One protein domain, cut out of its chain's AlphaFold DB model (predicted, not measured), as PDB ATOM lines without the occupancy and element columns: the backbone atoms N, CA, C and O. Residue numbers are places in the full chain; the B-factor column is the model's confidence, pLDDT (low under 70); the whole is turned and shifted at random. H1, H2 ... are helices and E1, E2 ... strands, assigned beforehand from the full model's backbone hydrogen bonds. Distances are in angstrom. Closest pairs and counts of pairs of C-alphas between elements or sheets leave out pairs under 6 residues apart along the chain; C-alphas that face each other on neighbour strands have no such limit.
ATOM      1  N   ASN A  73     156.960 152.342 107.471       88.62
ATOM      2  CA  ASN A  73     157.332 151.740 108.742       88.62
ATOM      3  C   ASN A  73     156.201 151.762 109.781       88.62
ATOM      4  O   ASN A  73     155.340 152.641 109.817       88.62
ATOM      5  N   PHE A  74     156.212 150.761 110.666       91.94
ATOM      6  CA  PHE A  74     155.311 150.722 111.812       91.94
ATOM      7  C   PHE A  74     155.641 151.848 112.794       91.94
ATOM      8  O   PHE A  74     156.755 151.922 113.310       91.94
ATOM      9  N   LEU A  75     154.648 152.678 113.114       94.06
ATOM     10  CA  LEU A  75     154.777 153.722 114.123       94.06
ATOM     11  C   LEU A  75     154.214 153.235 115.473       94.06
ATOM     12  O   LEU A  75     152.995 153.090 115.595       94.06
ATOM     13  N   PRO A  76     155.035 153.003 116.513       93.25
ATOM     14  CA  PRO A  76     154.530 152.620 117.831       93.25
ATOM     15  C   PRO A  76     153.802 153.795 118.514       93.25
ATOM     16  O   PRO A  76     154.251 154.936 118.397       93.25
ATOM     17  N   PRO A  77     152.726 153.556 119.292       93.00
ATOM     18  CA  PRO A  77     151.987 154.602 120.009       93.00
ATOM     19  C   PRO A  77     152.707 155.023 121.309       93.00
ATOM     20  O   PRO A  77     152.112 155.064 122.386       93.00
ATOM     21  N   SER A  78     154.017 155.272 121.222       93.06
ATOM     22  CA  SER A  78     154.925 155.497 122.357       93.06
ATOM     23  C   SER A  78     155.023 156.955 122.809       93.06
ATOM     24  O   SER A  78     155.494 157.213 123.912       93.06
ATOM     25  N   THR A  79     154.579 157.905 121.988       94.19
ATOM     26  CA  THR A  79     154.569 159.342 122.298       94.19
ATOM     27  C   THR A  79     153.151 159.904 122.165       94.19
ATOM     28  O   THR A  79     152.340 159.321 121.433       94.19
ATOM     29  N   PRO A  80     152.828 161.042 122.811       94.31
ATOM     30  CA  PRO A  80     151.551 161.727 122.602       94.31
ATOM     31  C   PRO A  80     151.256 162.022 121.126       94.31
ATOM     32  O   PRO A  80     150.161 161.741 120.645       94.31
ATOM     33  N   GLN A  81     152.266 162.475 120.375       96.00
ATOM     34  CA  GLN A  81     152.137 162.736 118.941       96.00
ATOM     35  C   GLN A  81     151.801 161.464 118.149       96.00
ATOM     36  O   GLN A  81     150.915 161.472 117.296       96.00
ATOM     37  N   ASN A  82     152.453 160.338 118.458       95.94
ATOM     38  CA  ASN A  82     152.149 159.074 117.792       95.94
ATOM     39  C   ASN A  82     150.739 158.591 118.146       95.94
ATOM     40  O   ASN A  82     150.027 158.110 117.268       95.94
ATOM     41  N   LYS A  83     150.302 158.751 119.403       95.88
ATOM     42  CA  LYS A  83     148.916 158.459 119.809       95.88
ATOM     43  C   LYS A  83     147.912 159.327 119.045       95.88
ATOM     44  O   LYS A  83     146.869 158.816 118.644       95.88
ATOM     45  N   TYR A  84     148.237 160.592 118.781       97.56
ATOM     46  CA  TYR A  84     147.421 161.458 117.931       97.56
ATOM     47  C   TYR A  84     147.342 160.929 116.492       97.56
ATOM     48  O   TYR A  84     146.248 160.764 115.958       97.56
ATOM     49  N   PHE A  85     148.463 160.550 115.876       97.56
ATOM     50  CA  PHE A  85     148.428 159.955 114.535       97.56
ATOM     51  C   PHE A  85     147.622 158.649 114.483       97.56
ATOM     52  O   PHE A  85     146.846 158.434 113.548       97.56
ATOM     53  N   TRP A  86     147.745 157.803 115.510       97.25
ATOM     54  CA  TRP A  86     146.919 156.604 115.659       97.25
ATOM     55  C   TRP A  86     145.435 156.944 115.754       97.25
ATOM     56  O   TRP A  86     144.631 156.311 115.069       97.25
ATOM     57  N   SER A  87     145.059 157.933 116.571       97.19
ATOM     58  CA  SER A  87     143.656 158.317 116.732       97.19
ATOM     59  C   SER A  87     143.049 158.754 115.401       97.19
ATOM     60  O   SER A  87     141.988 158.252 115.031       97.19
ATOM     61  N   ARG A  88     143.775 159.565 114.622       97.94
ATOM     62  CA  ARG A  88     143.348 160.017 113.291       97.94
ATOM     63  C   ARG A  88     143.163 158.880 112.297       97.94
ATOM     64  O   ARG A  88     142.130 158.815 111.632       97.94
ATOM     65  N   CYS A  89     144.113 157.953 112.224       98.00
ATOM     66  CA  CYS A  89     144.004 156.819 111.308       98.00
ATOM     67  C   CYS A  89     142.878 155.855 111.707       98.00
ATOM     68  O   CYS A  89     142.202 155.289 110.847       98.00
ATOM     69  N   LEU A  90     142.644 155.677 113.011       97.94
ATOM     70  CA  LEU A  90     141.527 154.880 113.517       97.94
ATOM     71  C   LEU A  90     140.173 155.527 113.191       97.94
ATOM     72  O   LEU A  90     139.248 154.809 112.814       97.94
ATOM     73  N   THR A  91     140.040 156.852 113.313       98.19
ATOM     74  CA  THR A  91     138.836 157.588 112.888       98.19
ATOM     75  C   THR A  91     138.567 157.393 111.393       98.19
ATOM     76  O   THR A  91     137.463 157.005 111.021       98.19
ATOM     77  N   GLU A  92     139.580 157.564 110.543       97.81
ATOM     78  CA  GLU A  92     139.464 157.399 109.084       97.81
ATOM     79  C   GLU A  92     139.016 155.989 108.679       97.81
ATOM     80  O   GLU A  92     138.098 155.810 107.877       97.81
ATOM     81  N   MET A  93     139.615 154.966 109.295       97.75
ATOM     82  CA  MET A  93     139.220 153.573 109.088       97.75
ATOM     83  C   MET A  93     137.750 153.336 109.467       97.75
ATOM     84  O   MET A  93     137.032 152.647 108.735       97.75
ATOM     85  N   ARG A  94     137.286 153.897 110.594       97.94
ATOM     86  CA  ARG A  94     135.884 153.774 111.033       97.94
ATOM     87  C   ARG A  94     134.937 154.470 110.072       97.94
ATOM     88  O   ARG A  94     133.942 153.861 109.692       97.94
ATOM     89  N   LEU A  95     135.262 155.690 109.643       97.75
ATOM     90  CA  LEU A  95     134.470 156.438 108.666       97.75
ATOM     91  C   LEU A  95     134.254 155.607 107.399       97.75
ATOM     92  O   LEU A  95     133.106 155.382 107.018       97.75
ATOM     93  N   LYS A  96     135.331 155.071 106.813       97.06
ATOM     94  CA  LYS A  96     135.276 154.238 105.602       97.06
ATOM     95  C   LYS A  96     134.537 152.912 105.814       97.06
ATOM     96  O   LYS A  96     133.712 152.541 104.987       97.06
ATOM     97  N   SER A  97     134.803 152.207 106.919       96.38
ATOM     98  CA  SER A  97     134.138 150.930 107.238       96.38
ATOM     99  C   SER A  97     132.635 151.092 107.482       96.38
ATOM    100  O   SER A  97     131.838 150.243 107.089       96.38
ATOM    101  N   ILE A  98     132.227 152.180 108.135       97.62
ATOM    102  CA  ILE A  98     130.811 152.460 108.386       97.62
ATOM    103  C   ILE A  98     130.121 152.890 107.094       97.62
ATOM    104  O   ILE A  98     128.988 152.469 106.847       97.62
ATOM    105  N   ASP A  99     130.796 153.669 106.250       96.62
ATOM    106  CA  ASP A  99     130.254 154.113 104.967       96.62
ATOM    107  C   ASP A  99     129.870 152.931 104.066       96.62
ATOM    108  O   ASP A  99     128.732 152.875 103.588       96.62
ATOM    109  N   SER A 100     130.756 151.933 103.964       94.44
ATOM    110  CA  SER A 100     130.534 150.706 103.187       94.44
ATOM    111  C   SER A 100     129.556 149.714 103.832       94.44
ATOM    112  O   SER A 100     129.193 148.719 103.208       94.44
ATOM    113  N   SER A 101     129.118 149.954 105.072       94.19
ATOM    114  CA  SER A 101     128.198 149.064 105.788       94.19
ATOM    115  C   SER A 101     126.728 149.456 105.598       94.19
ATOM    116  O   SER A 101     126.381 150.637 105.535       94.19
ATOM    117  N   HIS A 102     125.837 148.461 105.551       95.50
ATOM    118  CA  HIS A 102     124.384 148.683 105.500       95.50
ATOM    119  C   HIS A 102     123.757 148.852 106.886       95.50
ATOM    120  O   HIS A 102     122.736 149.515 107.016       95.50
ATOM    121  N   ALA A 103     124.357 148.245 107.910       96.94
ATOM    122  CA  ALA A 103     123.920 148.305 109.297       96.94
ATOM    123  C   ALA A 103     125.114 148.042 110.228       96.94
ATOM    124  O   ALA A 103     126.126 147.473 109.804       96.94
ATOM    125  N   ARG A 104     124.986 148.420 111.502       97.50
ATOM    126  CA  ARG A 104     125.988 148.173 112.548       97.50
ATOM    127  C   ARG A 104     125.380 147.371 113.687       97.50
ATOM    128  O   ARG A 104     124.314 147.709 114.185       97.50
ATOM    129  N   ILE A 105     126.090 146.342 114.130       97.81
ATOM    130  CA  ILE A 105     125.788 145.623 115.369       97.81
ATOM    131  C   ILE A 105     126.898 145.975 116.350       97.81
ATOM    132  O   ILE A 105     128.076 145.775 116.050       97.81
ATOM    133  N   CYS A 106     126.532 146.530 117.502       97.75
ATOM    134  CA  CYS A 106     127.479 146.992 118.506       97.75
ATOM    135  C   CYS A 106     127.264 146.217 119.805       97.75
ATOM    136  O   CYS A 106     126.161 146.189 120.351       97.75
ATOM    137  N   VAL A 107     128.342 145.622 120.318       95.88
ATOM    138  CA  VAL A 107     128.340 144.827 121.548       95.88
ATOM    139  C   VAL A 107     129.615 145.092 122.352       95.88
ATOM    140  O   VAL A 107     130.712 145.155 121.795       95.88
ATOM    141  N   GLY A 108     129.482 145.268 123.669       95.69
ATOM    142  CA  GLY A 108     130.622 145.433 124.571       95.69
ATOM    143  C   GLY A 108     131.437 146.707 124.319       95.69
ATOM    144  O   GLY A 108     130.927 147.825 124.368       95.69
ATOM    145  N   GLY A 109     132.738 146.532 124.080       94.81
ATOM    146  CA  GLY A 109     133.688 147.619 123.844       94.81
ATOM    147  C   GLY A 109     134.386 148.114 125.114       94.81
ATOM    148  O   GLY A 109     133.808 148.165 126.199       94.81
ATOM    149  N   LYS A 110     135.664 148.473 124.966       96.38
ATOM    150  CA  LYS A 110     136.501 148.972 126.063       96.38
ATOM    151  C   LYS A 110     136.008 150.326 126.573       96.38
ATOM    152  O   LYS A 110     135.696 151.189 125.763       96.38
ATOM    153  N   LEU A 111     136.058 150.522 127.890       97.25
ATOM    154  CA  LEU A 111     135.827 151.822 128.532       97.25
ATOM    155  C   LEU A 111     137.111 152.669 128.612       97.25
ATOM    156  O   LEU A 111     137.041 153.888 128.515       97.25
ATOM    157  N   PHE A 112     138.272 152.013 128.737       96.19
ATOM    158  CA  PHE A 112     139.609 152.611 128.845       96.19
ATOM    159  C   PHE A 112     140.678 151.710 128.196       96.19
ATOM    160  O   PHE A 112     140.384 150.588 127.763       96.19
ATOM    161  N   GLY A 113     141.920 152.186 128.096       94.38
ATOM    162  CA  GLY A 113     143.034 151.436 127.502       94.38
ATOM    163  C   GLY A 113     142.863 151.218 125.992       94.38
ATOM    164  O   GLY A 113     143.157 150.135 125.456       94.38
ATOM    165  N   TYR A 114     142.296 152.217 125.317       94.50
ATOM    166  CA  TYR A 114     142.160 152.306 123.865       94.50
ATOM    167  C   TYR A 114     143.185 153.304 123.293       94.50
ATOM    168  O   TYR A 114     143.758 154.099 124.024       94.50
ATOM    169  N   ASN A 115     143.410 153.261 121.974       92.69
ATOM    170  CA  ASN A 115     144.427 154.088 121.297       92.69
ATOM    171  C   ASN A 115     143.837 155.246 120.464       92.69
ATOM    172  O   ASN A 115     144.569 155.927 119.756       92.69
ATOM    173  N   GLY A 116     142.511 155.411 120.472       95.38
ATOM    174  CA  GLY A 116     141.807 156.494 119.783       95.38
ATOM    175  C   GLY A 116     141.592 157.725 120.662       95.38
ATOM    176  O   GLY A 116     141.987 157.745 121.824       95.38
ATOM    177  N   LYS A 117     140.908 158.734 120.116       97.06
ATOM    178  CA  LYS A 117     140.532 159.948 120.858       97.06
ATOM    179  C   LYS A 117     139.388 159.725 121.847       97.06
ATOM    180  O   LYS A 117     139.153 160.567 122.689       97.06
ATOM    181  N   MET A 118     138.670 158.615 121.748       98.00
ATOM    182  CA  MET A 118     137.606 158.191 122.660       98.00
ATOM    183  C   MET A 118     137.460 156.660 122.553       98.00
ATOM    184  O   MET A 118     138.099 156.059 121.673       98.00
ATOM    185  N   PRO A 119     136.638 155.995 123.392       98.31
ATOM    186  CA  PRO A 119     136.347 154.577 123.222       98.31
ATOM    187  C   PRO A 119     135.940 154.241 121.784       98.31
ATOM    188  O   PRO A 119     135.051 154.864 121.210       98.31
ATOM    189  N   GLY A 120     136.577 153.233 121.186       97.69
ATOM    190  CA  GLY A 120     136.430 152.996 119.748       97.69
ATOM    191  C   GLY A 120     135.003 152.680 119.300       97.69
ATOM    192  O   GLY A 120     134.570 153.175 118.269       97.69
ATOM    193  N   VAL A 121     134.262 151.902 120.094       98.06
ATOM    194  CA  VAL A 121     132.864 151.558 119.785       98.06
ATOM    195  C   VAL A 121     131.925 152.749 120.025       98.06
ATOM    196  O   VAL A 121     130.939 152.881 119.310       98.06
ATOM    197  N   LEU A 122     132.249 153.660 120.956       98.62
ATOM    198  CA  LEU A 122     131.518 154.928 121.097       98.62
ATOM    199  C   LEU A 122     131.647 155.757 119.819       98.62
ATOM    200  O   LEU A 122     130.642 156.205 119.279       98.62
ATOM    201  N   GLU A 123     132.869 155.908 119.307       98.62
ATOM    202  CA  GLU A 123     133.113 156.658 118.075       98.62
ATOM    203  C   GLU A 123     132.380 156.044 116.875       98.62
ATOM    204  O   GLU A 123     131.760 156.762 116.096       98.62
ATOM    205  N   GLU A 124     132.386 154.714 116.748       98.44
ATOM    206  CA  GLU A 124     131.644 154.026 115.687       98.44
ATOM    207  C   GLU A 124     130.133 154.251 115.771       98.44
ATOM    208  O   GLU A 124     129.489 154.439 114.741       98.44
ATOM    209  N   ILE A 125     129.566 154.246 116.981       98.44
ATOM    210  CA  ILE A 125     128.138 154.505 117.192       98.44
ATOM    211  C   ILE A 125     127.795 155.941 116.793       98.44
ATOM    212  O   ILE A 125     126.839 156.141 116.048       98.44
ATOM    213  N   LEU A 126     128.589 156.926 117.221       98.25
ATOM    214  CA  LEU A 126     128.368 158.334 116.880       98.25
ATOM    215  C   LEU A 126     128.442 158.571 115.365       98.25
ATOM    216  O   LEU A 126     127.546 159.198 114.805       98.25
ATOM    217  N   ILE A 127     129.448 158.003 114.687       98.31
ATOM    218  CA  ILE A 127     129.574 158.082 113.222       98.31
ATOM    219  C   ILE A 127     128.384 157.402 112.529       98.31
ATOM    220  O   ILE A 127     127.876 157.901 111.527       98.31
ATOM    221  N   ALA A 128     127.937 156.246 113.025       97.88
ATOM    222  CA  ALA A 128     126.813 155.528 112.435       97.88
ATOM    223  C   ALA A 128     125.490 156.294 112.586       97.88
ATOM    224  O   ALA A 128     124.698 156.308 111.644       97.88
ATOM    225  N   ILE A 129     125.279 156.960 113.726       95.44
ATOM    226  CA  ILE A 129     124.127 157.840 113.962       95.44
ATOM    227  C   ILE A 129     124.159 159.029 113.001       95.44
ATOM    228  O   ILE A 129     123.170 159.266 112.313       95.44
ATOM    229  N   ASP A 130     125.295 159.722 112.902       95.62
ATOM    230  CA  ASP A 130     125.480 160.855 111.983       95.62
ATOM    231  C   ASP A 130     125.188 160.461 110.522       95.62
ATOM    232  O   ASP A 130     124.448 161.132 109.800       95.62
ATOM    233  N   LYS A 131     125.661 159.279 110.110       96.00
ATOM    234  CA  LYS A 131     125.405 158.711 108.777       96.00
ATOM    235  C   LYS A 131     124.012 158.088 108.610       96.00
ATOM    236  O   LYS A 131     123.756 157.493 107.561       96.00
ATOM    237  N   ASN A 132     123.125 158.185 109.604       94.56
ATOM    238  CA  ASN A 132     121.796 157.562 109.621       94.56
ATOM    239  C   ASN A 132     121.819 156.061 109.265       94.56
ATOM    240  O   ASN A 132     120.931 155.547 108.577       94.56
ATOM    241  N   LYS A 133     122.859 155.343 109.700       96.31
ATOM    242  CA  LYS A 133     122.955 153.894 109.510       96.31
ATOM    243  C   LYS A 133     122.062 153.192 110.542       96.31
ATOM    244  O   LYS A 133     122.083 153.572 111.711       96.31
ATOM    245  N   PRO A 134     121.324 152.134 110.161       97.94
ATOM    246  CA  PRO A 134     120.707 151.220 111.116       97.94
ATOM    247  C   PRO A 134     121.745 150.716 112.120       97.94
ATOM    248  O   PRO A 134     122.762 150.143 111.720       97.94
ATOM    249  N   ILE A 135     121.498 150.919 113.412       98.06
ATOM    250  CA  ILE A 135     122.358 150.408 114.481       98.06
ATOM    251  C   ILE A 135     121.568 149.486 115.401       98.06
ATOM    252  O   ILE A 135     120.396 149.722 115.664       98.06
ATOM    253  N   TYR A 136     122.221 148.439 115.891       98.69
ATOM    254  CA  TYR A 136     121.678 147.461 116.824       98.69
ATOM    255  C   TYR A 136     122.578 147.442 118.060       98.69
ATOM    256  O   TYR A 136     123.729 147.002 117.987       98.69
ATOM    257  N   LEU A 137     122.079 147.965 119.185       98.56
ATOM    258  CA  LEU A 137     122.851 148.134 120.418       98.56
ATOM    259  C   LEU A 137     122.531 147.027 121.428       98.56
ATOM    260  O   LEU A 137     121.457 147.014 122.021       98.56
ATOM    261  N   MET A 138     123.485 146.126 121.659       98.19
ATOM    262  CA  MET A 138     123.342 145.001 122.591       98.19
ATOM    263  C   MET A 138     123.878 145.382 123.982       98.19
ATOM    264  O   MET A 138     124.995 145.024 124.366       98.19
ATOM    265  N   GLY A 139     123.095 146.163 124.731       97.81
ATOM    266  CA  GLY A 139     123.535 146.812 125.974       97.81
ATOM    267  C   GLY A 139     123.778 145.884 127.169       97.81
ATOM    268  O   GLY A 139     124.615 146.191 128.021       97.81
ATOM    269  N   ALA A 140     123.103 144.735 127.241       97.44
ATOM    270  CA  ALA A 140     123.224 143.803 128.367       97.44
ATOM    271  C   ALA A 140     124.602 143.133 128.483       97.44
ATOM    272  O   ALA A 140     124.969 142.648 129.550       97.44
ATOM    273  N   PHE A 141     125.385 143.148 127.401       96.50
ATOM    274  CA  PHE A 141     126.742 142.595 127.349       96.50
ATOM    275  C   PHE A 141     127.799 143.565 127.905       96.50
ATOM    276  O   PHE A 141     128.996 143.279 127.865       96.50
ATOM    277  N   GLY A 142     127.369 144.713 128.439       96.88
ATOM    278  CA  GLY A 142     128.225 145.667 129.129       96.88
ATOM    279  C   GLY A 142     129.127 146.469 128.193       96.88
ATOM    280  O   GLY A 142     128.785 146.739 127.039       96.88
ATOM    281  N   GLY A 143     130.273 146.899 128.723       97.69
ATOM    282  CA  GLY A 143     131.200 147.785 128.022       97.69
ATOM    283  C   GLY A 143     130.587 149.144 127.680       97.69
ATOM    284  O   GLY A 143     129.576 149.559 128.252       97.69
ATOM    285  N   VAL A 144     131.202 149.836 126.722       98.25
ATOM    286  CA  VAL A 144     130.748 151.173 126.317       98.25
ATOM    287  C   VAL A 144     129.352 151.152 125.693       98.25
ATOM    288  O   VAL A 144     128.592 152.098 125.866       98.25
ATOM    289  N   VAL A 145     128.968 150.053 125.033       98.62
ATOM    290  CA  VAL A 145     127.604 149.878 124.504       98.62
ATOM    291  C   VAL A 145     126.582 149.848 125.637       98.62
ATOM    292  O   VAL A 145     125.545 150.503 125.540       98.62
ATOM    293  N   GLY A 146     126.876 149.135 126.727       98.50
ATOM    294  CA  GLY A 146     126.018 149.115 127.911       98.50
ATOM    295  C   GLY A 146     125.840 150.502 128.529       98.50
ATOM    296  O   GLY A 146     124.720 150.876 128.882       98.50
ATOM    297  N   ASP A 147     126.913 151.288 128.607       98.50
ATOM    298  CA  ASP A 147     126.867 152.663 129.113       98.50
ATOM    299  C   ASP A 147     126.063 153.593 128.193       98.50
ATOM    300  O   ASP A 147     125.171 154.304 128.665       98.50
ATOM    301  N   ILE A 148     126.251 153.508 126.876       98.44
ATOM    302  CA  ILE A 148     125.424 154.243 125.906       98.44
ATOM    303  C   ILE A 148     123.945 153.867 126.066       98.44
ATOM    304  O   ILE A 148     123.094 154.747 126.170       98.44
ATOM    305  N   CYS A 149     123.621 152.577 126.187       98.19
ATOM    306  CA  CYS A 149     122.240 152.127 126.389       98.19
ATOM    307  C   CYS A 149     121.633 152.632 127.707       98.19
ATOM    308  O   CYS A 149     120.413 152.754 127.806       98.19
ATOM    309  N   LYS A 150     122.429 152.895 128.753       97.25
ATOM    310  CA  LYS A 150     121.932 153.556 129.974       97.25
ATOM    311  C   LYS A 150     121.575 155.015 129.681       97.25
ATOM    312  O   LYS A 150     120.474 155.427 130.038       97.25
ATOM    313  N   ALA A 151     122.457 155.747 128.997       97.25
ATOM    314  CA  ALA A 151     122.231 157.144 128.628       97.25
ATOM    315  C   ALA A 151     120.983 157.315 127.740       97.25
ATOM    316  O   ALA A 151     120.122 158.129 128.056       97.25
ATOM    317  N   LEU A 152     120.830 156.477 126.706       96.56
ATOM    318  CA  LEU A 152     119.680 156.503 125.788       96.56
ATOM    319  C   LEU A 152     118.333 156.240 126.475       96.56
ATOM    320  O   LEU A 152     117.294 156.682 126.000       96.56
ATOM    321  N   ARG A 153     118.336 155.513 127.596       94.88
ATOM    322  CA  ARG A 153     117.128 155.198 128.376       94.88
ATOM    323  C   ARG A 153     116.872 156.193 129.512       94.88
ATOM    324  O   ARG A 153     116.121 155.879 130.432       94.88
ATOM    325  N   GLY A 154     117.540 157.347 129.508       93.31
ATOM    326  CA  GLY A 154     117.361 158.378 130.534       93.31
ATOM    327  C   GLY A 154     117.831 157.967 131.933       93.31
ATOM    328  O   GLY A 154     117.399 158.555 132.924       93.31
ATOM    329  N   LYS A 155     118.701 156.952 132.046       94.69
ATOM    330  CA  LYS A 155     119.360 156.627 133.321       94.69
ATOM    331  C   LYS A 155     120.453 157.658 133.618       94.69
ATOM    332  O   LYS A 155     120.790 158.485 132.773       94.69
ATOM    333  N   ALA A 156     121.030 157.585 134.819       95.44
ATOM    334  CA  ALA A 156     122.184 158.403 135.178       95.44
ATOM    335  C   ALA A 156     123.274 158.307 134.098       95.44
ATOM    336  O   ALA A 156     123.619 157.205 133.655       95.44
ATOM    337  N   TYR A 157     123.775 159.466 133.666       97.38
ATOM    338  CA  TYR A 157     124.776 159.533 132.610       97.38
ATOM    339  C   TYR A 157     126.069 158.855 133.092       97.38
ATOM    340  O   TYR A 157     126.567 159.235 134.151       97.38
ATOM    341  N   PRO A 158     126.599 157.846 132.380       97.75
ATOM    342  CA  PRO A 158     127.752 157.090 132.861       97.75
ATOM    343  C   PRO A 158     129.028 157.932 132.902       97.75
ATOM    344  O   PRO A 158     129.388 158.554 131.903       97.75
ATOM    345  N   ASP A 159     129.765 157.864 134.014       97.44
ATOM    346  CA  ASP A 159     131.032 158.588 134.176       97.44
ATOM    347  C   ASP A 159     132.041 158.229 133.085       97.44
ATOM    348  O   ASP A 159     132.716 159.109 132.560       97.44
ATOM    349  N   ALA A 160     132.086 156.962 132.662       96.69
ATOM    350  CA  ALA A 160     132.966 156.503 131.591       96.69
ATOM    351  C   ALA A 160     132.689 157.168 130.229       96.69
ATOM    352  O   ALA A 160     133.502 157.050 129.317       96.69
ATOM    353  N   LEU A 161     131.581 157.893 130.068       97.94
ATOM    354  CA  LEU A 161     131.297 158.711 128.887       97.94
ATOM    355  C   LEU A 161     131.601 160.201 129.118       97.94
ATOM    356  O   LEU A 161     131.101 161.039 128.378       97.94
ATOM    357  N   THR A 162     132.395 160.552 130.131       98.12
ATOM    358  CA  THR A 162     132.788 161.938 130.437       98.12
ATOM    359  C   THR A 162     134.281 162.156 130.225       98.12
ATOM    360  O   THR A 162     135.087 161.249 130.435       98.12
ATOM    361  N   GLU A 163     134.667 163.382 129.868       97.50
ATOM    362  CA  GLU A 163     136.078 163.732 129.684       97.50
ATOM    363  C   GLU A 163     136.879 163.551 130.981       97.50
ATOM    364  O   GLU A 163     137.935 162.923 130.966       97.50
ATOM    365  N   THR A 164     136.348 164.004 132.122       97.56
ATOM    366  CA  THR A 164     136.992 163.880 133.442       97.56
ATOM    367  C   THR A 164     137.392 162.442 133.768       97.56
ATOM    368  O   THR A 164     138.507 162.177 134.227       97.56
ATOM    369  N   TRP A 165     136.498 161.487 133.511       97.94
ATOM    370  CA  TRP A 165     136.803 160.078 133.721       97.94
ATOM    371  C   TRP A 165     137.874 159.594 132.740       97.94
ATOM    372  O   TRP A 165     138.820 158.909 133.124       97.94
ATOM    373  N   GLN A 166     137.783 159.995 131.472       97.81
ATOM    374  CA  GLN A 166     138.714 159.552 130.434       97.81
ATOM    375  C   GLN A 166     140.138 160.082 130.653       97.81
ATOM    376  O   GLN A 166     141.088 159.319 130.461       97.81
ATOM    377  N   LEU A 167     140.288 161.315 131.148       96.56
ATOM    378  CA  LEU A 167     141.573 161.912 131.542       96.56
ATOM    379  C   LEU A 167     142.246 161.165 132.702       96.56
ATOM    380  O   LEU A 167     143.471 161.112 132.762       96.56
ATOM    381  N   THR A 168     141.465 160.578 133.611       96.50
ATOM    382  CA  THR A 168     141.977 159.910 134.821       96.50
ATOM    383  C   THR A 168     142.217 158.409 134.648       96.50
ATOM    384  O   THR A 168     142.950 157.824 135.441       96.50
ATOM    385  N   HIS A 169     141.637 157.784 133.618       96.12
ATOM    386  CA  HIS A 169     141.678 156.326 133.418       96.12
ATOM    387  C   HIS A 169     142.472 155.883 132.178       96.12
ATOM    388  O   HIS A 169     142.567 154.683 131.908       96.12
ATOM    389  N   ASN A 170     143.039 156.819 131.407       94.50
ATOM    390  CA  ASN A 170     143.836 156.507 130.220       94.50
ATOM    391  C   ASN A 170     145.191 157.223 130.242       94.50
ATOM    392  O   ASN A 170     145.275 158.449 130.157       94.50
ATOM    393  N   ASP A 171     146.266 156.438 130.262       92.50
ATOM    394  CA  ASP A 171     147.630 156.961 130.303       92.50
ATOM    395  C   ASP A 171     147.969 157.795 129.057       92.50
ATOM    396  O   ASP A 171     147.875 157.333 127.910       92.50
ATOM    397  N   GLY A 172     148.428 159.029 129.282       92.62
ATOM    398  CA  GLY A 172     148.797 159.985 128.232       92.62
ATOM    399  C   GLY A 172     147.614 160.516 127.415       92.62
ATOM    400  O   GLY A 172     147.812 160.974 126.292       92.62
ATOM    401  N   TYR A 173     146.389 160.407 127.934       95.88
ATOM    402  CA  TYR A 173     145.191 160.904 127.258       95.88
ATOM    403  C   TYR A 173     145.046 162.428 127.327       95.88
ATOM    404  O   TYR A 173     144.544 163.025 126.379       95.88
ATOM    405  N   VAL A 174     145.541 163.059 128.400       97.12
ATOM    406  CA  VAL A 174     145.605 164.526 128.532       97.12
ATOM    407  C   VAL A 174     146.366 165.122 127.344       97.12
ATOM    408  O   VAL A 174     145.779 165.851 126.549       97.12
ATOM    409  N   ASP A 175     147.622 164.706 127.154       97.38
ATOM    410  CA  ASP A 175     148.478 165.182 126.062       97.38
ATOM    411  C   ASP A 175     147.873 164.884 124.680       97.38
ATOM    412  O   ASP A 175     147.952 165.698 123.759       97.38
ATOM    413  N   LEU A 176     147.235 163.715 124.522       96.56
ATOM    414  CA  LEU A 176     146.528 163.358 123.291       96.56
ATOM    415  C   LEU A 176     145.408 164.359 122.980       96.56
ATOM    416  O   LEU A 176     145.295 164.794 121.835       96.56
ATOM    417  N   GLN A 177     144.577 164.703 123.969       97.56
ATOM    418  CA  GLN A 177     143.487 165.662 123.788       97.56
ATOM    419  C   GLN A 177     144.011 167.075 123.544       97.56
ATOM    420  O   GLN A 177     143.467 167.776 122.697       97.56
ATOM    421  N   GLU A 178     145.078 167.492 124.222       97.88
ATOM    422  CA  GLU A 178     145.703 168.798 123.989       97.88
ATOM    423  C   GLU A 178     146.213 168.942 122.555       97.88
ATOM    424  O   GLU A 178     145.844 169.903 121.880       97.88
ATOM    425  N   ILE A 179     146.960 167.954 122.051       97.88
ATOM    426  CA  ILE A 179     147.391 167.929 120.644       97.88
ATOM    427  C   ILE A 179     146.168 167.886 119.728       97.88
ATOM    428  O   ILE A 179     146.088 168.626 118.756       97.88
ATOM    429  N   ALA A 180     145.176 167.049 120.024       97.38
ATOM    430  CA  ALA A 180     144.002 166.948 119.169       97.38
ATOM    431  C   ALA A 180     143.204 168.262 119.096       97.38
ATOM    432  O   ALA A 180     142.666 168.568 118.031       97.38
ATOM    433  N   ARG A 181     143.163 169.063 120.172       97.50
ATOM    434  CA  ARG A 181     142.498 170.378 120.200       97.50
ATOM    435  C   ARG A 181     143.183 171.399 119.296       97.50
ATOM    436  O   ARG A 181     142.476 172.166 118.651       97.50
ATOM    437  N   THR A 182     144.515 171.387 119.169       97.06
ATOM    438  CA  THR A 182     145.220 172.313 118.251       97.06
ATOM    439  C   THR A 182     144.876 172.070 116.780       97.06
ATOM    440  O   THR A 182     145.059 172.957 115.948       97.06
ATOM    441  N   HIS A 183     144.344 170.885 116.472       96.12
ATOM    442  CA  HIS A 183     143.889 170.476 115.147       96.12
ATOM    443  C   HIS A 183     142.358 170.386 115.022       96.12
ATOM    444  O   HIS A 183     141.888 169.884 114.008       96.12
ATOM    445  N   ASP A 184     141.592 170.801 116.038       96.56
ATOM    446  CA  ASP A 184     140.125 170.658 116.108       96.56
ATOM    447  C   ASP A 184     139.608 169.212 115.937       96.56
ATOM    448  O   ASP A 184     138.525 168.938 115.432       96.56
ATOM    449  N   MET A 185     140.407 168.234 116.367       97.00
ATOM    450  CA  MET A 185     140.125 166.801 116.188       97.00
ATOM    451  C   MET A 185     140.047 166.040 117.508       97.00
ATOM    452  O   MET A 185     140.119 164.808 117.540       97.00
ATOM    453  N   HIS A 186     139.873 166.782 118.596       97.69
ATOM    454  CA  HIS A 186     139.666 166.282 119.946       97.69
ATOM    455  C   HIS A 186     138.331 165.534 120.099       97.69
ATOM    456  O   HIS A 186     137.516 165.437 119.171       97.69
ATOM    457  N   ALA A 187     138.146 164.897 121.253       97.62
ATOM    458  CA  ALA A 187     136.861 164.334 121.639       97.62
ATOM    459  C   ALA A 187     136.090 165.373 122.455       97.62
ATOM    460  O   ALA A 187     136.445 165.641 123.598       97.62
ATOM    461  N   ASP A 188     135.037 165.934 121.870       97.75
ATOM    462  CA  ASP A 188     134.131 166.842 122.571       97.75
ATOM    463  C   ASP A 188     133.073 166.029 123.333       97.75
ATOM    464  O   ASP A 188     132.053 165.609 122.780       97.75
ATOM    465  N   TYR A 189     133.338 165.757 124.610       98.00
ATOM    466  CA  TYR A 189     132.433 164.963 125.440       98.00
ATOM    467  C   TYR A 189     131.129 165.684 125.797       98.00
ATOM    468  O   TYR A 189     130.128 165.010 126.059       98.00
ATOM    469  N   ASP A 190     131.095 167.016 125.752       97.69
ATOM    470  CA  ASP A 190     129.859 167.774 125.949       97.69
ATOM    471  C   ASP A 190     128.944 167.635 124.727       97.69
ATOM    472  O   ASP A 190     127.736 167.392 124.872       97.69
ATOM    473  N   ALA A 191     129.512 167.672 123.518       97.50
ATOM    474  CA  ALA A 191     128.789 167.358 122.289       97.50
ATOM    475  C   ALA A 191     128.340 165.888 122.251       97.50
ATOM    476  O   ALA A 191     127.198 165.606 121.872       97.50
ATOM    477  N   VAL A 192     129.179 164.945 122.699       98.12
ATOM    478  CA  VAL A 192     128.794 163.524 122.823       98.12
ATOM    479  C   VAL A 192     127.616 163.361 123.779       98.12
ATOM    480  O   VAL A 192     126.642 162.684 123.447       98.12
ATOM    481  N   LYS A 193     127.662 163.993 124.956       98.12
ATOM    482  CA  LYS A 193     126.570 163.944 125.931       98.12
ATOM    483  C   LYS A 193     125.287 164.536 125.368       98.12
ATOM    484  O   LYS A 193     124.249 163.882 125.439       98.12
ATOM    485  N   THR A 194     125.375 165.723 124.772       96.94
ATOM    486  CA  THR A 194     124.257 166.382 124.084       96.94
ATOM    487  C   THR A 194     123.646 165.464 123.031       96.94
ATOM    488  O   THR A 194     122.432 165.278 123.006       96.94
ATOM    489  N   THR A 195     124.481 164.838 122.204       96.06
ATOM    490  CA  THR A 195     124.037 163.904 121.166       96.06
ATOM    491  C   THR A 195     123.305 162.720 121.787       96.06
ATOM    492  O   THR A 195     122.153 162.475 121.450       96.06
ATOM    493  N   LEU A 196     123.928 162.014 122.735       96.75
ATOM    494  CA  LEU A 196     123.357 160.794 123.310       96.75
ATOM    495  C   LEU A 196     122.061 161.042 124.085       96.75
ATOM    496  O   LEU A 196     121.132 160.249 123.975       96.75
ATOM    497  N   VAL A 197     121.977 162.128 124.852       95.00
ATOM    498  CA  VAL A 197     120.778 162.452 125.644       95.00
ATOM    499  C   VAL A 197     119.606 162.877 124.755       95.00
ATOM    500  O   VAL A 197     118.458 162.616 125.102       95.00
ATOM    501  N   ASN A 198     119.881 163.495 123.603       94.38
ATOM    502  CA  ASN A 198     118.842 163.963 122.683       94.38
ATOM    503  C   ASN A 198     118.432 162.921 121.631       94.38
ATOM    504  O   ASN A 198     117.520 163.182 120.843       94.38
ATOM    505  N   ILE A 199     119.072 161.746 121.593       94.19
ATOM    506  CA  ILE A 199     118.639 160.667 120.704       94.19
ATOM    507  C   ILE A 199     117.249 160.197 121.118       94.19
ATOM    508  O   ILE A 199     117.006 159.740 122.233       94.19
ATOM    509  N   ASN A 200     116.341 160.251 120.156       94.00
ATOM    510  CA  ASN A 200     114.999 159.733 120.298       94.00
ATOM    511  C   ASN A 200     115.007 158.224 119.986       94.00
ATOM    512  O   ASN A 200     115.184 157.819 118.835       94.00
ATOM    513  N   VAL A 201     114.835 157.391 121.017       96.25
ATOM    514  CA  VAL A 201     114.824 155.919 120.898       96.25
ATOM    515  C   VAL A 201     113.800 155.418 119.867       96.25
ATOM    516  O   VAL A 201     114.193 154.590 119.046       96.25
ATOM    517  N   PRO A 202     112.552 155.924 119.806       97.00
ATOM    518  CA  PRO A 202     111.628 155.601 118.717       97.00
ATOM    519  C   PRO A 202     112.203 155.814 117.305       97.00
ATOM    520  O   PRO A 202     112.022 154.964 116.430       97.00
ATOM    521  N   ILE A 203     112.929 156.913 117.066       95.38
ATOM    522  CA  ILE A 203     113.569 157.178 115.762       95.38
ATOM    523  C   ILE A 203     114.690 156.167 115.498       95.38
ATOM    524  O   ILE A 203     114.816 155.650 114.381       95.38
ATOM    525  N   LEU A 204     115.480 155.846 116.525       95.94
ATOM    526  CA  LEU A 204     116.552 154.858 116.427       95.94
ATOM    527  C   LEU A 204     116.000 153.464 116.089       95.94
ATOM    528  O   LEU A 204     116.480 152.814 115.159       95.94
ATOM    529  N   ALA A 205     114.936 153.057 116.783       97.94
ATOM    530  CA  ALA A 205     114.219 151.812 116.545       97.94
ATOM    531  C   ALA A 205     113.690 151.738 115.109       97.94
ATOM    532  O   ALA A 205     113.976 150.779 114.387       97.94
ATOM    533  N   ALA A 206     113.006 152.791 114.651       97.25
ATOM    534  CA  ALA A 206     112.456 152.852 113.303       97.25
ATOM    535  C   ALA A 206     113.546 152.755 112.220       97.25
ATOM    536  O   ALA A 206     113.352 152.060 111.215       97.25
ATOM    537  N   THR A 207     114.700 153.396 112.444       96.38
ATOM    538  CA  THR A 207     115.879 153.329 111.562       96.38
ATOM    539  C   THR A 207     116.472 151.919 111.526       96.38
ATOM    540  O   THR A 207     116.894 151.451 110.472       96.38
ATOM    541  N   ALA A 208     116.427 151.195 112.647       97.69
ATOM    542  CA  ALA A 208     116.812 149.787 112.747       97.69
ATOM    543  C   ALA A 208     115.742 148.801 112.228       97.69
ATOM    544  O   ALA A 208     115.941 147.585 112.265       97.69
ATOM    545  N   GLY A 209     114.600 149.299 111.740       98.00
ATOM    546  CA  GLY A 209     113.491 148.466 111.273       98.00
ATOM    547  C   GLY A 209     112.719 147.771 112.396       98.00
ATOM    548  O   GLY A 209     112.028 146.788 112.128       98.00
ATOM    549  N   LEU A 210     112.832 148.265 113.626       98.44
ATOM    550  CA  LEU A 210     112.191 147.725 114.819       98.44
ATOM    551  C   LEU A 210     111.171 148.707 115.397       98.44
ATOM    552  O   LEU A 210     111.206 149.908 115.137       98.44
ATOM    553  N   GLU A 211     110.254 148.170 116.193       97.94
ATOM    554  CA  GLU A 211     109.420 148.969 117.086       97.94
ATOM    555  C   GLU A 211     110.214 149.352 118.338       97.94
ATOM    556  O   GLU A 211     111.187 148.684 118.699       97.94
ATOM    557  N   GLU A 212     109.795 150.424 119.012       97.81
ATOM    558  CA  GLU A 212     110.483 150.947 120.195       97.81
ATOM    559  C   GLU A 212     110.655 149.880 121.284       97.81
ATOM    560  O   GLU A 212     111.767 149.686 121.771       97.81
ATOM    561  N   GLU A 213     109.598 149.132 121.611       98.06
ATOM    562  CA  GLU A 213     109.638 148.081 122.638       98.06
ATOM    563  C   GLU A 213     110.666 146.991 122.302       98.06
ATOM    564  O   GLU A 213     111.477 146.604 123.143       98.06
ATOM    565  N   SER A 214     110.695 146.555 121.042       98.31
ATOM    566  CA  SER A 214     111.656 145.566 120.540       98.31
ATOM    567  C   SER A 214     113.093 146.086 120.595       98.31
ATOM    568  O   SER A 214     114.022 145.353 120.936       98.31
ATOM    569  N   TYR A 215     113.292 147.368 120.294       98.56
ATOM    570  CA  TYR A 215     114.609 147.988 120.356       98.56
ATOM    571  C   TYR A 215     115.089 148.176 121.802       98.56
ATOM    572  O   TYR A 215     116.248 147.904 122.115       98.56
ATOM    573  N   ILE A 216     114.196 148.574 122.713       98.25
ATOM    574  CA  ILE A 216     114.483 148.610 124.154       98.25
ATOM    575  C   ILE A 216     114.836 147.212 124.650       98.25
ATOM    576  O   ILE A 216     115.827 147.054 125.365       98.25
ATOM    577  N   ARG A 217     114.101 146.189 124.207       98.38
ATOM    578  CA  ARG A 217     114.393 144.804 124.565       98.38
ATOM    579  C   ARG A 217     115.786 144.370 124.110       98.38
ATOM    580  O   ARG A 217     116.516 143.780 124.906       98.38
ATOM    581  N   LEU A 218     116.196 144.735 122.893       98.50
ATOM    582  CA  LEU A 218     117.551 144.495 122.381       98.50
ATOM    583  C   LEU A 218     118.637 145.164 123.247       98.50
ATOM    584  O   LEU A 218     119.691 144.573 123.481       98.50
ATOM    585  N   MET A 219     118.372 146.363 123.775       98.38
ATOM    586  CA  MET A 219     119.298 147.062 124.678       98.38
ATOM    587  C   MET A 219     119.439 146.391 126.054       98.38
ATOM    588  O   MET A 219     120.396 146.674 126.782       98.38
ATOM    589  N   GLU A 220     118.492 145.539 126.443       97.81
ATOM    590  CA  GLU A 220     118.349 145.029 127.811       97.81
ATOM    591  C   GLU A 220     118.565 143.533 127.960       97.81
ATOM    592  O   GLU A 220     118.947 143.082 129.043       97.81
ATOM    593  N   THR A 221     118.306 142.762 126.911       97.94
ATOM    594  CA  THR A 221     118.328 141.312 127.016       97.94
ATOM    595  C   THR A 221     119.753 140.755 127.062       97.94
ATOM    596  O   THR A 221     120.559 141.056 126.179       97.94
ATOM    597  N   PRO A 222     120.088 139.911 128.059       96.50
ATOM    598  CA  PRO A 222     121.347 139.172 128.076       96.50
ATOM    599  C   PRO A 222     121.299 137.923 127.180       96.50
ATOM    600  O   PRO A 222     122.300 137.217 127.057       96.50
ATOM    601  N   PHE A 223     120.143 137.605 126.586       97.56
ATOM    602  CA  PHE A 223     119.951 136.391 125.801       97.56
ATOM    603  C   PHE A 223     120.369 136.619 124.346       97.56
ATOM    604  O   PHE A 223     119.776 137.418 123.619       97.56
ATOM    605  N   VAL A 224     121.396 135.885 123.909       95.00
ATOM    606  CA  VAL A 224     121.963 135.996 122.555       95.00
ATOM    607  C   VAL A 224     120.928 135.651 121.482       95.00
ATOM    608  O   VAL A 224     120.802 136.389 120.509       95.00
ATOM    609  N   ASP A 225     120.142 134.591 121.681       96.62
ATOM    610  CA  ASP A 225     119.125 134.164 120.710       96.62
ATOM    611  C   ASP A 225     118.044 135.231 120.497       96.62
ATOM    612  O   ASP A 225     117.603 135.465 119.372       96.62
ATOM    613  N   GLU A 226     117.662 135.937 121.566       97.94
ATOM    614  CA  GLU A 226     116.717 137.050 121.495       97.94
ATOM    615  C   GLU A 226     117.320 138.234 120.726       97.94
ATOM    616  O   GLU A 226     116.667 138.798 119.848       97.94
ATOM    617  N   CYS A 227     118.595 138.560 120.972       98.12
ATOM    618  CA  CYS A 227     119.297 139.589 120.202       98.12
ATOM    619  C   CYS A 227     119.334 139.249 118.708       98.12
ATOM    620  O   CYS A 227     119.001 140.091 117.874       98.12
ATOM    621  N   ILE A 228     119.708 138.012 118.366       97.38
ATOM    622  CA  ILE A 228     119.773 137.540 116.976       97.38
ATOM    623  C   ILE A 228     118.392 137.627 116.323       97.38
ATOM    624  O   ILE A 228     118.275 138.128 115.202       97.38
ATOM    625  N   HIS A 229     117.345 137.185 117.024       98.25
ATOM    626  CA  HIS A 229     115.973 137.265 116.535       98.25
ATOM    627  C   HIS A 229     115.577 138.705 116.178       98.25
ATOM    628  O   HIS A 229     115.144 138.956 115.051       98.25
ATOM    629  N   LEU A 230     115.789 139.649 117.100       98.50
ATOM    630  CA  LEU A 230     115.449 141.064 116.921       98.50
ATOM    631  C   LEU A 230     116.265 141.709 115.792       98.50
ATOM    632  O   LEU A 230     115.716 142.422 114.952       98.50
ATOM    633  N   ILE A 231     117.564 141.419 115.700       98.38
ATOM    634  CA  ILE A 231     118.418 141.941 114.621       98.38
ATOM    635  C   ILE A 231     117.932 141.434 113.256       98.38
ATOM    636  O   ILE A 231     117.739 142.225 112.331       98.38
ATOM    637  N   ILE A 232     117.680 140.127 113.121       97.88
ATOM    638  CA  ILE A 232     117.185 139.539 111.867       97.88
ATOM    639  C   ILE A 232     115.811 140.111 111.502       97.88
ATOM    640  O   ILE A 232     115.558 140.394 110.329       97.88
ATOM    641  N   GLN A 233     114.928 140.293 112.484       98.00
ATOM    642  CA  GLN A 233     113.622 140.918 112.283       98.00
ATOM    643  C   GLN A 233     113.771 142.344 111.730       98.00
ATOM    644  O   GLN A 233     113.170 142.664 110.701       98.00
ATOM    645  N   GLY A 234     114.617 143.169 112.354       98.06
ATOM    646  CA  GLY A 234     114.888 144.536 111.907       98.06
ATOM    647  C   GLY A 234     115.421 144.590 110.475       98.06
ATOM    648  O   GLY A 234     114.866 145.291 109.623       98.06
ATOM    649  N   LEU A 235     116.429 143.771 110.162       97.25
ATOM    650  CA  LEU A 235     117.021 143.700 108.822       97.25
ATOM    651  C   LEU A 235     116.004 143.259 107.754       97.25
ATOM    652  O   LEU A 235     115.953 143.840 106.666       97.25
ATOM    653  N   LYS A 236     115.147 142.274 108.059       96.88
ATOM    654  CA  LYS A 236     114.070 141.830 107.153       96.88
ATOM    655  C   LYS A 236     113.049 142.935 106.889       96.88
ATOM    656  O   LYS A 236     112.605 143.101 105.747       96.88
ATOM    657  N   ASN A 237     112.693 143.702 107.916       96.88
ATOM    658  CA  ASN A 237     111.766 144.823 107.786       96.88
ATOM    659  C   ASN A 237     112.347 145.931 106.896       96.88
ATOM    660  O   ASN A 237     111.633 146.469 106.047       96.88
ATOM    661  N   LEU A 238     113.641 146.235 107.038       95.00
ATOM    662  CA  LEU A 238     114.339 147.205 106.187       95.00
ATOM    663  C   LEU A 238     114.397 146.744 104.726       95.00
ATOM    664  O   LEU A 238     113.990 147.488 103.833       95.00
ATOM    665  N   SER A 239     114.800 145.494 104.492       92.12
ATOM    666  CA  SER A 239     114.832 144.891 103.152       92.12
ATOM    667  C   SER A 239     113.452 144.924 102.475       92.12
ATOM    668  O   SER A 239     113.311 145.377 101.337       92.12
ATOM    669  N   SER A 240     112.394 144.565 103.207       88.50
ATOM    670  CA  SER A 240     111.019 144.579 102.688       88.50
ATOM    671  C   SER A 240     110.527 145.985 102.321       88.50
ATOM    672  O   SER A 240     109.773 146.147 101.356       88.50
ATOM    673  N   LYS A 241     110.937 147.015 103.074       81.38
ATOM    674  CA  LYS A 241     110.608 148.420 102.775       81.38
ATOM    675  C   LYS A 241     111.321 148.912 101.510       81.38
ATOM    676  O   LYS A 241     110.691 149.610 100.717       81.38
ATOM    677  N   MET A 242     112.580 148.521 101.295       79.12
ATOM    678  CA  MET A 242     113.338 148.881 100.087       79.12
ATOM    679  C   MET A 242     112.669 148.336  98.817       79.12
ATOM    680  O   MET A 242     112.364 149.112  97.914       79.12
ATOM    681  N   VAL A 243     112.309 147.047  98.806       76.56
ATOM    682  CA  VAL A 243     111.636 146.405  97.657       76.56
ATOM    683  C   VAL A 243     110.297 147.077  97.322       76.56
ATOM    684  O   VAL A 243     109.941 147.233  96.154       76.56
ATOM    685  N   LYS A 244     109.529 147.499  98.335       71.19
ATOM    686  CA  LYS A 244     108.260 148.217  98.116       71.19
ATOM    687  C   LYS A 244     108.471 149.621  97.545       71.19
ATOM    688  O   LYS A 244     107.672 150.048  96.717       71.19
ATOM    689  N   LYS A 245     109.528 150.327  97.962       69.94
ATOM    690  CA  LYS A 245     109.856 151.673  97.465       69.94
ATOM    691  C   LYS A 245     110.264 151.650  95.988       69.94
ATOM    692  O   LYS A 245     109.827 152.513  95.239       69.94
ATOM    693  N   GLU A 246     111.030 150.647  95.565       69.19
ATOM    694  CA  GLU A 246     111.437 150.474  94.160       69.19
ATOM    695  C   GLU A 246     110.239 150.196  93.238       69.19
ATOM    696  O   GLU A 246     110.135 150.787  92.165       69.19
ATOM    697  N   ARG A 247     109.283 149.372  93.686       64.31
ATOM    698  CA  ARG A 247     108.062 149.040  92.924       64.31
ATOM    699  C   ARG A 247     107.027 150.164  92.841       64.31
ATOM    700  O   ARG A 247     106.163 150.102  91.982       64.31
ATOM    701  N   ALA A 248     107.053 151.127  93.761       64.81
ATOM    702  CA  ALA A 248     106.129 152.266  93.760       64.81
ATOM    703  C   ALA A 248     106.670 153.480  92.981       64.81
ATOM    704  O   ALA A 248     105.922 154.417  92.720       64.81
ATOM    705  N   GLY A 249     107.970 153.483  92.664       58.47
ATOM    706  CA  GLY A 249     108.640 154.511  91.862       58.47
ATOM    707  C   GLY A 249     108.929 154.095  90.415       58.47
ATOM    708  O   GLY A 249     109.626 154.834  89.722       58.47
ATOM    709  N   SER A 250     108.437 152.928  89.985       48.03
ATOM    710  CA  SER A 250     108.419 152.445  88.596       48.03
ATOM    711  C   SER A 250     106.986 152.384  88.078       48.03
ATOM    712  O   SER A 250     106.820 152.564  86.853       48.03
TER     713      SER A 250
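Overview. This is residues 73 to 250 of the 250 residues of an uncharacterized protein of Geobacter sp. SVR (UniProt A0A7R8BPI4). A small ribbon of two parallel strands, E1 and E2, is set among helices: H2, H3, H8 and residues 224 to 235 of H9 pack round it, with H2 nearest the middle of the whole. H1 runs between H2 and a far end made with H5 and H4, while at the opposite end the long helix H9 slants away and its residues 242 to 248 stick out with the tail to 250. The printed part has 178 residues, with nine named helices and two named strands in the order H1 E1 H2 E2 H3 H4 H5 H6 H7 H8 H9, and the class is mostly helix. It is compact, with a radius of gyration of the C-alphas of 17.6 A and spans of 54 by 39 by 28 A.

Along the chain. E1 is residues 104 to 107 and E2 residues 135 to 138. H2 is residues 120 to 130 and H3 residues 143 to 152. H1, residues 80 to 99, measures 28.7 A, beginning at C-alpha 80 (151.551, 161.727, 122.602). H4 is residues 163 to 169, H5 173 to 182, H6 189 to 198, H7 201 to 207 and H8 212 to 220. H9, residues 224 to 248, measures 36.7 A and ends at C-alpha 248 (106.129, 152.266, 93.760).

Arrangement. E1 and E2 are parallel neighbours at 15 degrees, with N 106 and O 136 at 2.9 A and N 136 and O 104 at 2.8 A, within hydrogen-bond range. E1, H2 and E2 form a strand-helix-strand unit, two parallel strands with a helix between, whose crossover is right-handed. The closest C-alphas of E2 and H8 are those of Met 138 and Met 219, 5.0 A apart. H2 touches H3, closest at C-alphas 122 and 144, 6.5 A, at a steep tilt of 37 degrees, only just past shallow. H3 touches H6 at C-alphas 152 and 197, 6.1 A. H1 touches H2 with residues 91 to 98 alone, closest at C-alphas 94 and 124, 6.3 A, and touches H5 with residues 80 to 84 alone, closest at C-alphas 80 and 176, 5.3 A. H4 and H5 only just touch, with 3 pairs of C-alphas within 8 A, only at the corner, closest at C-alphas 167 and 174, 5.7 A. H7 touches H8, about perpendicular at 77 degrees, closest at C-alphas 202 and 212, 5.0 A. H8 and H9 form a helical hairpin, closest at C-alphas 218 and 227, 5.6 A; H1 and H9 are apart. In each named helix every O i to N i+4 pair is within hydrogen-bond range.

Size, cuts and confidence. The two C-alphas farthest apart, those of Thr 168 and Ser 250, are 57.6 A apart. The printed part has no cut, and its one long link is E1 to H2, residues 108 to 119. Confidence is under 70 at residues 245 to 250.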